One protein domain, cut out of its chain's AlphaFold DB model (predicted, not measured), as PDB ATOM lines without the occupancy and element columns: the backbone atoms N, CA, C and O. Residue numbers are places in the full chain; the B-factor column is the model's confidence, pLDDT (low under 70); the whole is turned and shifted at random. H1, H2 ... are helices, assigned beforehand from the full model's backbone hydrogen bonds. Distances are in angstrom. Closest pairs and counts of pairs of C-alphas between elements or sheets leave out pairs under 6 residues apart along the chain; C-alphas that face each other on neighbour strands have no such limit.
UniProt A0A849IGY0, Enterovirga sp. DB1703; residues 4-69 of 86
ATOM      1  N   ARG A   4     364.574 110.882  46.629       82.69
ATOM      2  CA  ARG A   4     365.108 110.502  45.312       82.69
ATOM      3  C   ARG A   4     364.695 109.103  44.851       82.69
ATOM      4  O   ARG A   4     364.434 108.915  43.668       82.69
ATOM      5  N   GLY A   5     364.665 108.119  45.754       83.75
ATOM      6  CA  GLY A   5     364.311 106.738  45.401       83.75
ATOM      7  C   GLY A   5     362.823 106.604  45.090       83.75
ATOM      8  O   GLY A   5     362.442 105.990  44.096       83.75
ATOM      9  N   ALA A   6     361.987 107.254  45.900       81.44
ATOM     10  CA  ALA A   6     360.546 107.287  45.697       81.44
ATOM     11  C   ALA A   6     360.165 108.003  44.394       81.44
ATOM     12  O   ALA A   6     359.403 107.460  43.596       81.44
ATOM     13  N   GLU A   7     360.741 109.184  44.144       85.50
ATOM     14  CA  GLU A   7     360.481 109.948  42.923       85.50
ATOM     15  C   GLU A   7     360.896 109.173  41.666       85.50
ATOM     16  O   GLU A   7     360.155 109.150  40.680       85.50
ATOM     17  N   PHE A   8     362.051 108.498  41.703       90.38
ATOM     18  CA  PHE A   8     362.490 107.648  40.600       90.38
ATOM     19  C   PHE A   8     361.468 106.543  40.301       90.38
ATOM     20  O   PHE A   8     361.070 106.376  39.149       90.38
ATOM     21  N   LEU A   9     361.014 105.815  41.327       88.62
ATOM     22  CA  LEU A   9     360.066 104.708  41.160       88.62
ATOM     23  C   LEU A   9     358.711 105.177  40.629       88.62
ATOM     24  O   LEU A   9     358.167 104.528  39.738       88.62
ATOM     25  N   ILE A  10     358.192 106.302  41.130       86.12
ATOM     26  CA  ILE A  10     356.946 106.914  40.642       86.12
ATOM     27  C   ILE A  10     357.056 107.197  39.145       86.12
ATOM     28  O   ILE A  10     356.295 106.644  38.352       86.12
ATOM     29  N   ARG A  11     358.065 107.982  38.750       88.44
ATOM     30  CA  ARG A  11     358.269 108.374  37.349       88.44
ATOM     31  C   ARG A  11     358.504 107.165  36.448       88.44
ATOM     32  O   ARG A  11     358.044 107.139  35.308       88.44
ATOM     33  N   TRP A  12     359.240 106.166  36.935       91.94
ATOM     34  CA  TRP A  12     359.504 104.960  36.162       91.94
ATOM     35  C   TRP A  12     358.224 104.149  35.944       91.94
ATOM     36  O   TRP A  12     357.975 103.713  34.820       91.94
ATOM     37  N   VAL A  13     357.393 103.972  36.974       89.31
ATOM     38  CA  VAL A  13     356.108 103.265  36.855       89.31
ATOM     39  C   VAL A  13     355.178 103.994  35.891       89.31
ATOM     40  O   VAL A  13     354.707 103.365  34.952       89.31
ATOM     41  N   GLU A  14     354.994 105.308  36.043       86.94
ATOM     42  CA  GLU A  14     354.149 106.118  35.150       86.94
ATOM     43  C   GLU A  14     354.566 106.009  33.676       86.94
ATOM     44  O   GLU A  14     353.722 106.001  32.783       86.94
ATOM     45  N   ARG A  15     355.873 105.903  33.406       89.56
ATOM     46  CA  ARG A  15     356.405 105.803  32.041       89.56
ATOM     47  C   ARG A  15     356.309 104.392  31.454       89.56
ATOM     48  O   ARG A  15     356.214 104.256  30.238       89.56
ATOM     49  N   ASN A  16     356.431 103.346  32.275       89.25
ATOM     50  CA  ASN A  16     356.688 101.982  31.789       89.25
ATOM     51  C   ASN A  16     355.584 100.964  32.114       89.25
ATOM     52  O   ASN A  16     355.646  99.835  31.606       89.25
ATOM     53  N   ILE A  17     354.619 101.330  32.961       87.00
ATOM     54  CA  ILE A  17     353.528 100.477  33.429       87.00
ATOM     55  C   ILE A  17     352.198 101.168  33.119       87.00
ATOM     56  O   ILE A  17     351.874 102.196  33.702       87.00
ATOM     57  N   ASN A  18     351.417 100.564  32.225       83.00
ATOM     58  CA  ASN A  18     350.034 100.935  31.962       83.00
ATOM     59  C   ASN A  18     349.098  99.829  32.492       83.00
ATOM     60  O   ASN A  18     349.027  98.771  31.869       83.00
ATOM     61  N   PRO A  19     348.398 100.028  33.621       72.31
ATOM     62  CA  PRO A  19     347.571  98.992  34.251       72.31
ATOM     63  C   PRO A  19     346.459  98.439  33.351       72.31
ATOM     64  O   PRO A  19     346.098  97.274  33.474       72.31
ATOM     65  N   GLU A  20     345.948  99.241  32.410       76.75
ATOM     66  CA  GLU A  20     344.904  98.813  31.467       76.75
ATOM     67  C   GLU A  20     345.384  97.735  30.478       76.75
ATOM     68  O   GLU A  20     344.570  97.022  29.893       76.75
ATOM     69  N   GLU A  21     346.700  97.591  30.300       78.62
ATOM     70  CA  GLU A  21     347.307  96.589  29.415       78.62
ATOM     71  C   GLU A  21     347.552  95.243  30.112       78.62
ATOM     72  O   GLU A  21     347.962  94.280  29.459       78.62
ATOM     73  N   TYR A  22     347.302  95.155  31.422       75.50
ATOM     74  CA  TYR A  22     347.616  93.977  32.225       75.50
ATOM     75  C   TYR A  22     346.362  93.313  32.813       75.50
ATOM     76  O   TYR A  22     345.344  93.966  33.051       75.50
ATOM     77  N   PRO A  23     346.406  91.993  33.083       72.31
ATOM     78  CA  PRO A  23     345.357  91.329  33.846       72.31
ATOM     79  C   PRO A  23     345.205  91.962  35.234       72.31
ATOM     80  O   PRO A  23     346.196  92.280  35.885       72.31
ATOM     81  N   ALA A  24     343.975  92.031  35.749       65.75
ATOM     82  CA  ALA A  24     343.689  92.594  37.076       65.75
ATOM     83  C   ALA A  24     344.375  91.854  38.247       65.75
ATOM     84  O   ALA A  24     344.436  92.375  39.353       65.75
ATOM     85  N   ILE A  25     344.875  90.635  38.018       65.62
ATOM     86  CA  ILE A  25     345.644  89.853  39.002       65.62
ATOM     87  C   ILE A  25     347.164  90.074  38.899       65.62
ATOM     88  O   ILE A  25     347.922  89.454  39.646       65.62
ATOM     89  N   GLY A  26     347.604  90.925  37.970       66.81
ATOM     90  CA  GLY A  26     349.007  91.129  37.634       66.81
ATOM     91  C   GLY A  26     349.593  89.987  36.807       66.81
ATOM     92  O   GLY A  26     348.943  88.978  36.525       66.81
ATOM     93  N   ASP A  27     350.851  90.151  36.412       81.25
ATOM     94  CA  ASP A  27     351.655  89.117  35.763       81.25
ATOM     95  C   ASP A  27     353.014  89.079  36.457       81.25
ATOM     96  O   ASP A  27     353.890  89.908  36.211       81.25
ATOM     97  N   ARG A  28     353.184  88.106  37.358       83.62
ATOM     98  CA  ARG A  28     354.386  87.984  38.190       83.62
ATOM     99  C   ARG A  28     355.657  87.832  37.352       83.62
ATOM    100  O   ARG A  28     356.677  88.423  37.695       83.62
ATOM    101  N   ALA A  29     355.601  87.071  36.258       87.25
ATOM    102  CA  ALA A  29     356.764  86.859  35.401       87.25
ATOM    103  C   ALA A  29     357.153  88.161  34.689       87.25
ATOM    104  O   ALA A  29     358.330  88.523  34.632       87.25
ATOM    105  N   LEU A  30     356.163  88.912  34.203       87.88
ATOM    106  CA  LEU A  30     356.404  90.214  33.594       87.88
ATOM    107  C   LEU A  30     356.863  91.263  34.617       87.88
ATOM    108  O   LEU A  30     357.736  92.078  34.310       87.88
ATOM    109  N   ALA A  31     356.323  91.233  35.834       89.00
ATOM    110  CA  ALA A  31     356.722  92.117  36.921       89.00
ATOM    111  C   ALA A  31     358.193  91.915  37.311       89.00
ATOM    112  O   ALA A  31     358.904  92.896  37.525       89.00
ATOM    113  N   GLU A  32     358.686  90.674  37.327       91.50
ATOM    114  CA  GLU A  32     360.108  90.378  37.544       91.50
ATOM    115  C   GLU A  32     360.996  90.943  36.423       91.50
ATOM    116  O   GLU A  32     362.028  91.562  36.699       91.50
ATOM    117  N   VAL A  33     360.573  90.819  35.159       93.12
ATOM    118  CA  VAL A  33     361.289  91.412  34.015       93.12
ATOM    119  C   VAL A  33     361.343  92.937  34.134       93.12
ATOM    120  O   VAL A  33     362.408  93.545  33.991       93.12
ATOM    121  N   LYS A  34     360.207  93.568  34.437       92.62
ATOM    122  CA  LYS A  34     360.092  95.020  34.620       92.62
ATOM    123  C   LYS A  34     360.892  95.506  35.834       92.62
ATOM    124  O   LYS A  34     361.526  96.551  35.749       92.62
ATOM    125  N   ALA A  35     360.953  94.734  36.917       93.12
ATOM    126  CA  ALA A  35     361.805  95.027  38.070       93.12
ATOM    127  C   ALA A  35     363.291  95.031  37.713       93.12
ATOM    128  O   ALA A  35     364.020  95.918  38.157       93.12
ATOM    129  N   GLY A  36     363.735  94.091  36.876       93.44
ATOM    130  CA  GLY A  36     365.100  94.088  36.351       93.44
ATOM    131  C   GLY A  36     365.415  95.338  35.523       93.44
ATOM    132  O   GLY A  36     366.467  95.946  35.706       93.44
ATOM    133  N   GLN A  37     364.486  95.758  34.661       94.56
ATOM    134  CA  GLN A  37     364.628  96.982  33.860       94.56
ATOM    135  C   GLN A  37     364.673  98.240  34.738       94.56
ATOM    136  O   GLN A  37     365.556  99.079  34.570       94.56
ATOM    137  N   CYS A  38     363.759  98.337  35.705       94.25
ATOM    138  CA  CYS A  38     363.708  99.433  36.666       94.25
ATOM    139  C   CYS A  38     365.021  99.547  37.447       94.25
ATOM    140  O   CYS A  38     365.581 100.637  37.556       94.25
ATOM    141  N   LEU A  39     365.555  98.419  37.925       94.12
ATOM    142  CA  LEU A  39     366.819  98.398  38.650       94.12
ATOM    143  C   LEU A  39     368.004  98.813  37.770       94.12
ATOM    144  O   LEU A  39     368.828  99.601  38.217       94.12
ATOM    145  N   ALA A  40     368.081  98.336  36.527       95.06
ATOM    146  CA  ALA A  40     369.160  98.717  35.616       95.06
ATOM    147  C   ALA A  40     369.173 100.232  35.333       95.06
ATOM    148  O   ALA A  40     370.233 100.858  35.311       95.06
ATOM    149  N   GLU A  41     367.996 100.845  35.158       94.88
ATOM    150  CA  GLU A  41     367.879 102.301  35.004       94.88
ATOM    151  C   GLU A  41     368.195 103.055  36.303       94.88
ATOM    152  O   GLU A  41     368.813 104.121  36.264       94.88
ATOM    153  N   ALA A  42     367.812 102.502  37.455       91.75
ATOM    154  CA  ALA A  42     368.117 103.083  38.755       91.75
ATOM    155  C   ALA A  42     369.622 103.095  39.035       91.75
ATOM    156  O   ALA A  42     370.163 104.116  39.459       91.75
ATOM    157  N   GLU A  43     370.309 101.994  38.734       93.31
ATOM    158  CA  GLU A  43     371.759 101.874  38.879       93.31
ATOM    159  C   GLU A  43     372.487 102.876  37.975       93.31
ATOM    160  O   GLU A  43     373.423 103.540  38.423       93.31
ATOM    161  N   ALA A  44     372.002 103.082  36.744       93.19
ATOM    162  CA  ALA A  44     372.511 104.128  35.854       93.19
ATOM    163  C   ALA A  44     372.294 105.553  36.411       93.19
ATOM    164  O   ALA A  44     373.089 106.451  36.133       93.19
ATOM    165  N   ALA A  45     371.256 105.756  37.228       89.81
ATOM    166  CA  ALA A  45     370.979 107.002  37.949       89.81
ATOM    167  C   ALA A  45     371.696 107.104  39.317       89.81
ATOM    168  O   ALA A  45     371.518 108.093  40.040       89.81
ATOM    169  N   GLY A  46     372.512 106.108  39.677       93.56
ATOM    170  CA  GLY A  46     373.263 106.062  40.932       93.56
ATOM    171  C   GLY A  46     372.441 105.642  42.153       93.56
ATOM    172  O   GLY A  46     372.823 105.983  43.271       93.56
ATOM    173  N   LEU A  47     371.322 104.943  41.952       91.56
ATOM    174  CA  LEU A  47     370.493 104.350  43.003       91.56
ATOM    175  C   LEU A  47     370.716 102.837  43.049       91.56
ATOM    176  O   LEU A  47     370.724 102.162  42.023       91.56
ATOM    177  N   THR A  48     370.870 102.286  44.245       91.19
ATOM    178  CA  THR A  48     371.048 100.844  44.441       91.19
ATOM    179  C   THR A  48     369.720 100.141  44.690       91.19
ATOM    180  O   THR A  48     368.793 100.711  45.270       91.19
ATOM    181  N   ARG A  49     369.658  98.841  44.367       88.75
ATOM    182  CA  ARG A  49     368.534  97.970  44.759       88.75
ATOM    183  C   ARG A  49     368.157  98.153  46.226       88.75
ATOM    184  O   ARG A  49     366.982  98.284  46.535       88.75
ATOM    185  N   ARG A  50     369.148  98.178  47.123       88.12
ATOM    186  CA  ARG A  50     368.913  98.297  48.567       88.12
ATOM    187  C   ARG A  50     368.210  99.603  48.924       88.12
ATOM    188  O   ARG A  50     367.345  99.593  49.786       88.12
ATOM    189  N   GLU A  51     368.585 100.710  48.289       86.06
ATOM    190  CA  GLU A  51     367.944 102.009  48.518       86.06
ATOM    191  C   GLU A  51     366.508 102.043  48.003       86.06
ATOM    192  O   GLU A  51     365.665 102.670  48.631       86.06
ATOM    193  N   LEU A  52     366.214 101.356  46.899       86.12
ATOM    194  CA  LEU A  52     364.853 101.250  46.377       86.12
ATOM    195  C   LEU A  52     363.989 100.310  47.227       86.12
ATOM    196  O   LEU A  52     362.895 100.674  47.653       86.12
ATOM    197  N   GLU A  53     364.482  99.105  47.507       88.12
ATOM    198  CA  GLU A  53     363.727  98.065  48.211       88.12
ATOM    199  C   GLU A  53     363.547  98.366  49.704       88.12
ATOM    200  O   GLU A  53     362.566  97.925  50.298       88.12
ATOM    201  N   ALA A  54     364.434  99.160  50.315       82.00
ATOM    202  CA  ALA A  54     364.215  99.672  51.670       82.00
ATOM    203  C   ALA A  54     362.929 100.510  51.782       82.00
ATOM    204  O   ALA A  54     362.396 100.659  52.878       82.00
ATOM    205  N   GLU A  55     362.440 101.049  50.663       75.19
ATOM    206  CA  GLU A  55     361.312 101.977  50.627       75.19
ATOM    207  C   GLU A  55     360.004 101.324  50.199       75.19
ATOM    208  O   GLU A  55     358.946 101.661  50.728       75.19
ATOM    209  N   VAL A  56     360.065 100.400  49.238       80.94
ATOM    210  CA  VAL A  56     358.867  99.781  48.643       80.94
ATOM    211  C   VAL A  56     358.780  98.274  48.874       80.94
ATOM    212  O   VAL A  56     357.861  97.627  48.375       80.94
ATOM    213  N   GLY A  57     359.721  97.701  49.625       86.88
ATOM    214  CA  GLY A  57     359.887  96.255  49.699       86.88
ATOM    215  C   GLY A  57     360.409  95.683  48.373       86.88
ATOM    216  O   GLY A  57     361.046  96.398  47.598       86.88
ATOM    217  N   PRO A  58     360.172  94.394  48.084       89.81
ATOM    218  CA  PRO A  58     360.657  93.770  46.858       89.81
ATOM    219  C   PRO A  58     360.137  94.490  45.604       89.81
ATOM    220  O   PRO A  58     358.931  94.569  45.375       89.81
ATOM    221  N   LEU A  59     361.056  94.959  44.754       89.62
ATOM    222  CA  LEU A  59     360.748  95.715  43.531       89.62
ATOM    223  C   LEU A  59     359.743  95.005  42.608       89.62
ATOM    224  O   LEU A  59     358.874  95.648  42.026       89.62
ATOM    225  N   ALA A  60     359.843  93.678  42.491       90.75
ATOM    226  CA  ALA A  60     358.931  92.880  41.676       90.75
ATOM    227  C   ALA A  60     357.502  92.857  42.238       90.75
ATOM    228  O   ALA A  60     356.550  92.979  41.476       90.75
ATOM    229  N   GLU A  61     357.343  92.763  43.560       88.81
ATOM    230  CA  GLU A  61     356.023  92.804  44.208       88.81
ATOM    231  C   GLU A  61     355.411  94.207  44.085       88.81
ATOM    232  O   GLU A  61     354.235  94.350  43.749       88.81
ATOM    233  N   PHE A  62     356.234  95.248  44.246       87.88
ATOM    234  CA  PHE A  62     355.825  96.631  44.014       87.88
ATOM    235  C   PHE A  62     355.331  96.856  42.572       87.88
ATOM    236  O   PHE A  62     354.257  97.420  42.362       87.88
ATOM    237  N   ILE A  63     356.072  96.386  41.565       89.56
ATOM    238  CA  ILE A  63     355.670  96.526  40.158       89.56
ATOM    239  C   ILE A  63     354.431  95.686  39.843       89.56
ATOM    240  O   ILE A  63     353.540  96.172  39.149       89.56
ATOM    241  N   ASN A  64     354.330  94.468  40.377       88.31
ATOM    242  CA  ASN A  64     353.157  93.616  40.183       88.31
ATOM    243  C   ASN A  64     351.882  94.275  40.734       88.31
ATOM    244  O   ASN A  64     350.842  94.282  40.072       88.31
ATOM    245  N   LEU A  65     351.976  94.903  41.911       85.31
ATOM    246  CA  LEU A  65     350.883  95.692  42.477       85.31
ATOM    247  C   LEU A  65     350.468  96.825  41.532       85.31
ATOM    248  O   LEU A  65     349.275  97.038  41.321       85.31
ATOM    249  N   ARG A  66     351.436  97.524  40.929       84.44
ATOM    250  CA  ARG A  66     351.172  98.622  39.986       84.44
ATOM    251  C   ARG A  66     350.599  98.162  38.654       84.44
ATOM    252  O   ARG A  66     349.809  98.889  38.082       84.44
ATOM    253  N   MET A  67     350.930  96.966  38.183       85.88
ATOM    254  CA  MET A  67     350.261  96.380  37.017       85.88
ATOM    255  C   MET A  67     348.794  96.045  37.307       85.88
ATOM    256  O   MET A  67     347.958  96.155  36.423       85.88
ATOM    257  N   SER A  68     348.492  95.651  38.547       80.25
ATOM    258  CA  SER A  68     347.161  95.187  38.969       80.25
ATOM    259  C   SER A  68     346.244  96.315  39.452       80.25
ATOM    260  O   SER A  68     345.041  96.115  39.606       80.25
ATOM    261  N   THR A  69     346.812  97.491  39.734       74.06
ATOM    262  CA  THR A  69     346.111  98.616  40.359       74.06
ATOM    263  C   THR A  69     346.195  99.835  39.446       74.06
ATOM    264  O   THR A  69     347.296 100.365  39.268       74.06
TER     265      THR A  69
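AT A GLANCE: This is residues 4 to 69 of the 86 residues of a protein of Enterovirga sp. DB1703 (UniProt A0A849IGY0). A long helix, H2, runs along one side of a small elongated body, and the three other helices, H1, H3 and H4, make a triangle over it, each steeply crossed to it. H4 packs on the first half of H2, H1 and H3 meet nearly at a right angle, and the long link of residues 17 to 27 loops round the end of the body where H2 begins and H4 ends. The printed part has 66 residues with four named helices, in the order H1, H2, H3, H4, and no named strand; the class is all helix. It is compact, with a radius of gyration of the C-alphas of 11.0 A, and its C-alphas span 32 by 19 by 17 A.

IN THESE COORDINATES: Find C-alpha 28 at (354.386, 87.984, 38.190); from there H2, residues 28 to 44, runs 24.4 A to C-alpha 44 at (372.511, 104.128, 35.854). Go back to C-alpha 4 at (365.108, 110.502, 45.312) for H1, residues 4 to 16, which is 18.1 A long. Past H2, look for H3 at residues 49 to 56, 10.6 A, and for H4 at residues 59 to 68, 14.3 A, ending at C-alpha 68 at (347.161, 95.187, 38.969).

HOW THE PARTS SIT: Start at H2, which touches H4 with its residues 28 to 35 alone, at a steep tilt of 56 degrees, opposite ways; their closest C-alphas, of Glu 32 and Ala 60, are 5.0 A apart. H2 and H1 only just touch, with 3 pairs of C-alphas within 8 A, the closest those of Cys 38 and Trp 12 at 7.0 A; they stand at a steep tilt of 52 degrees, opposite ways. H2 and H3 touch only at the corner, and only just, with 3 such pairs; the C-alphas of Leu 39 and Arg 49 are closest, at 6.4 A. Now look at H1 and H3: H1 touches H3 with its residues 5 to 9 alone, about perpendicular at 82 degrees, with the C-alphas of Gly 5 and Leu 52 closest at 5.6 A. H1 and H4 are close but not clearly touching; their closest C-alphas, of Val 13 and Arg 66, are 7.5 A apart. H3 and H4 touch only at the corner, and only just, with 3 pairs within 8 A, Glu 53 and Leu 59 having the closest C-alphas at 6.0 A. In the backbones of H1, H2 and H4 every O i to N i+4 pair is within hydrogen-bond range; in H3 it is 3 of 4.

THE WHOLE: The two C-alphas farthest apart, of Ala 24 and Gly 46, are 32.7 A from each other. The printed part has no cut. The link from H1 to H2 is long, with 11 residues; those from H2 to H3 and from H3 to H4 are tight. The mean pLDDT of the printed part is 86.1, and residues 24 to 26 are under 70.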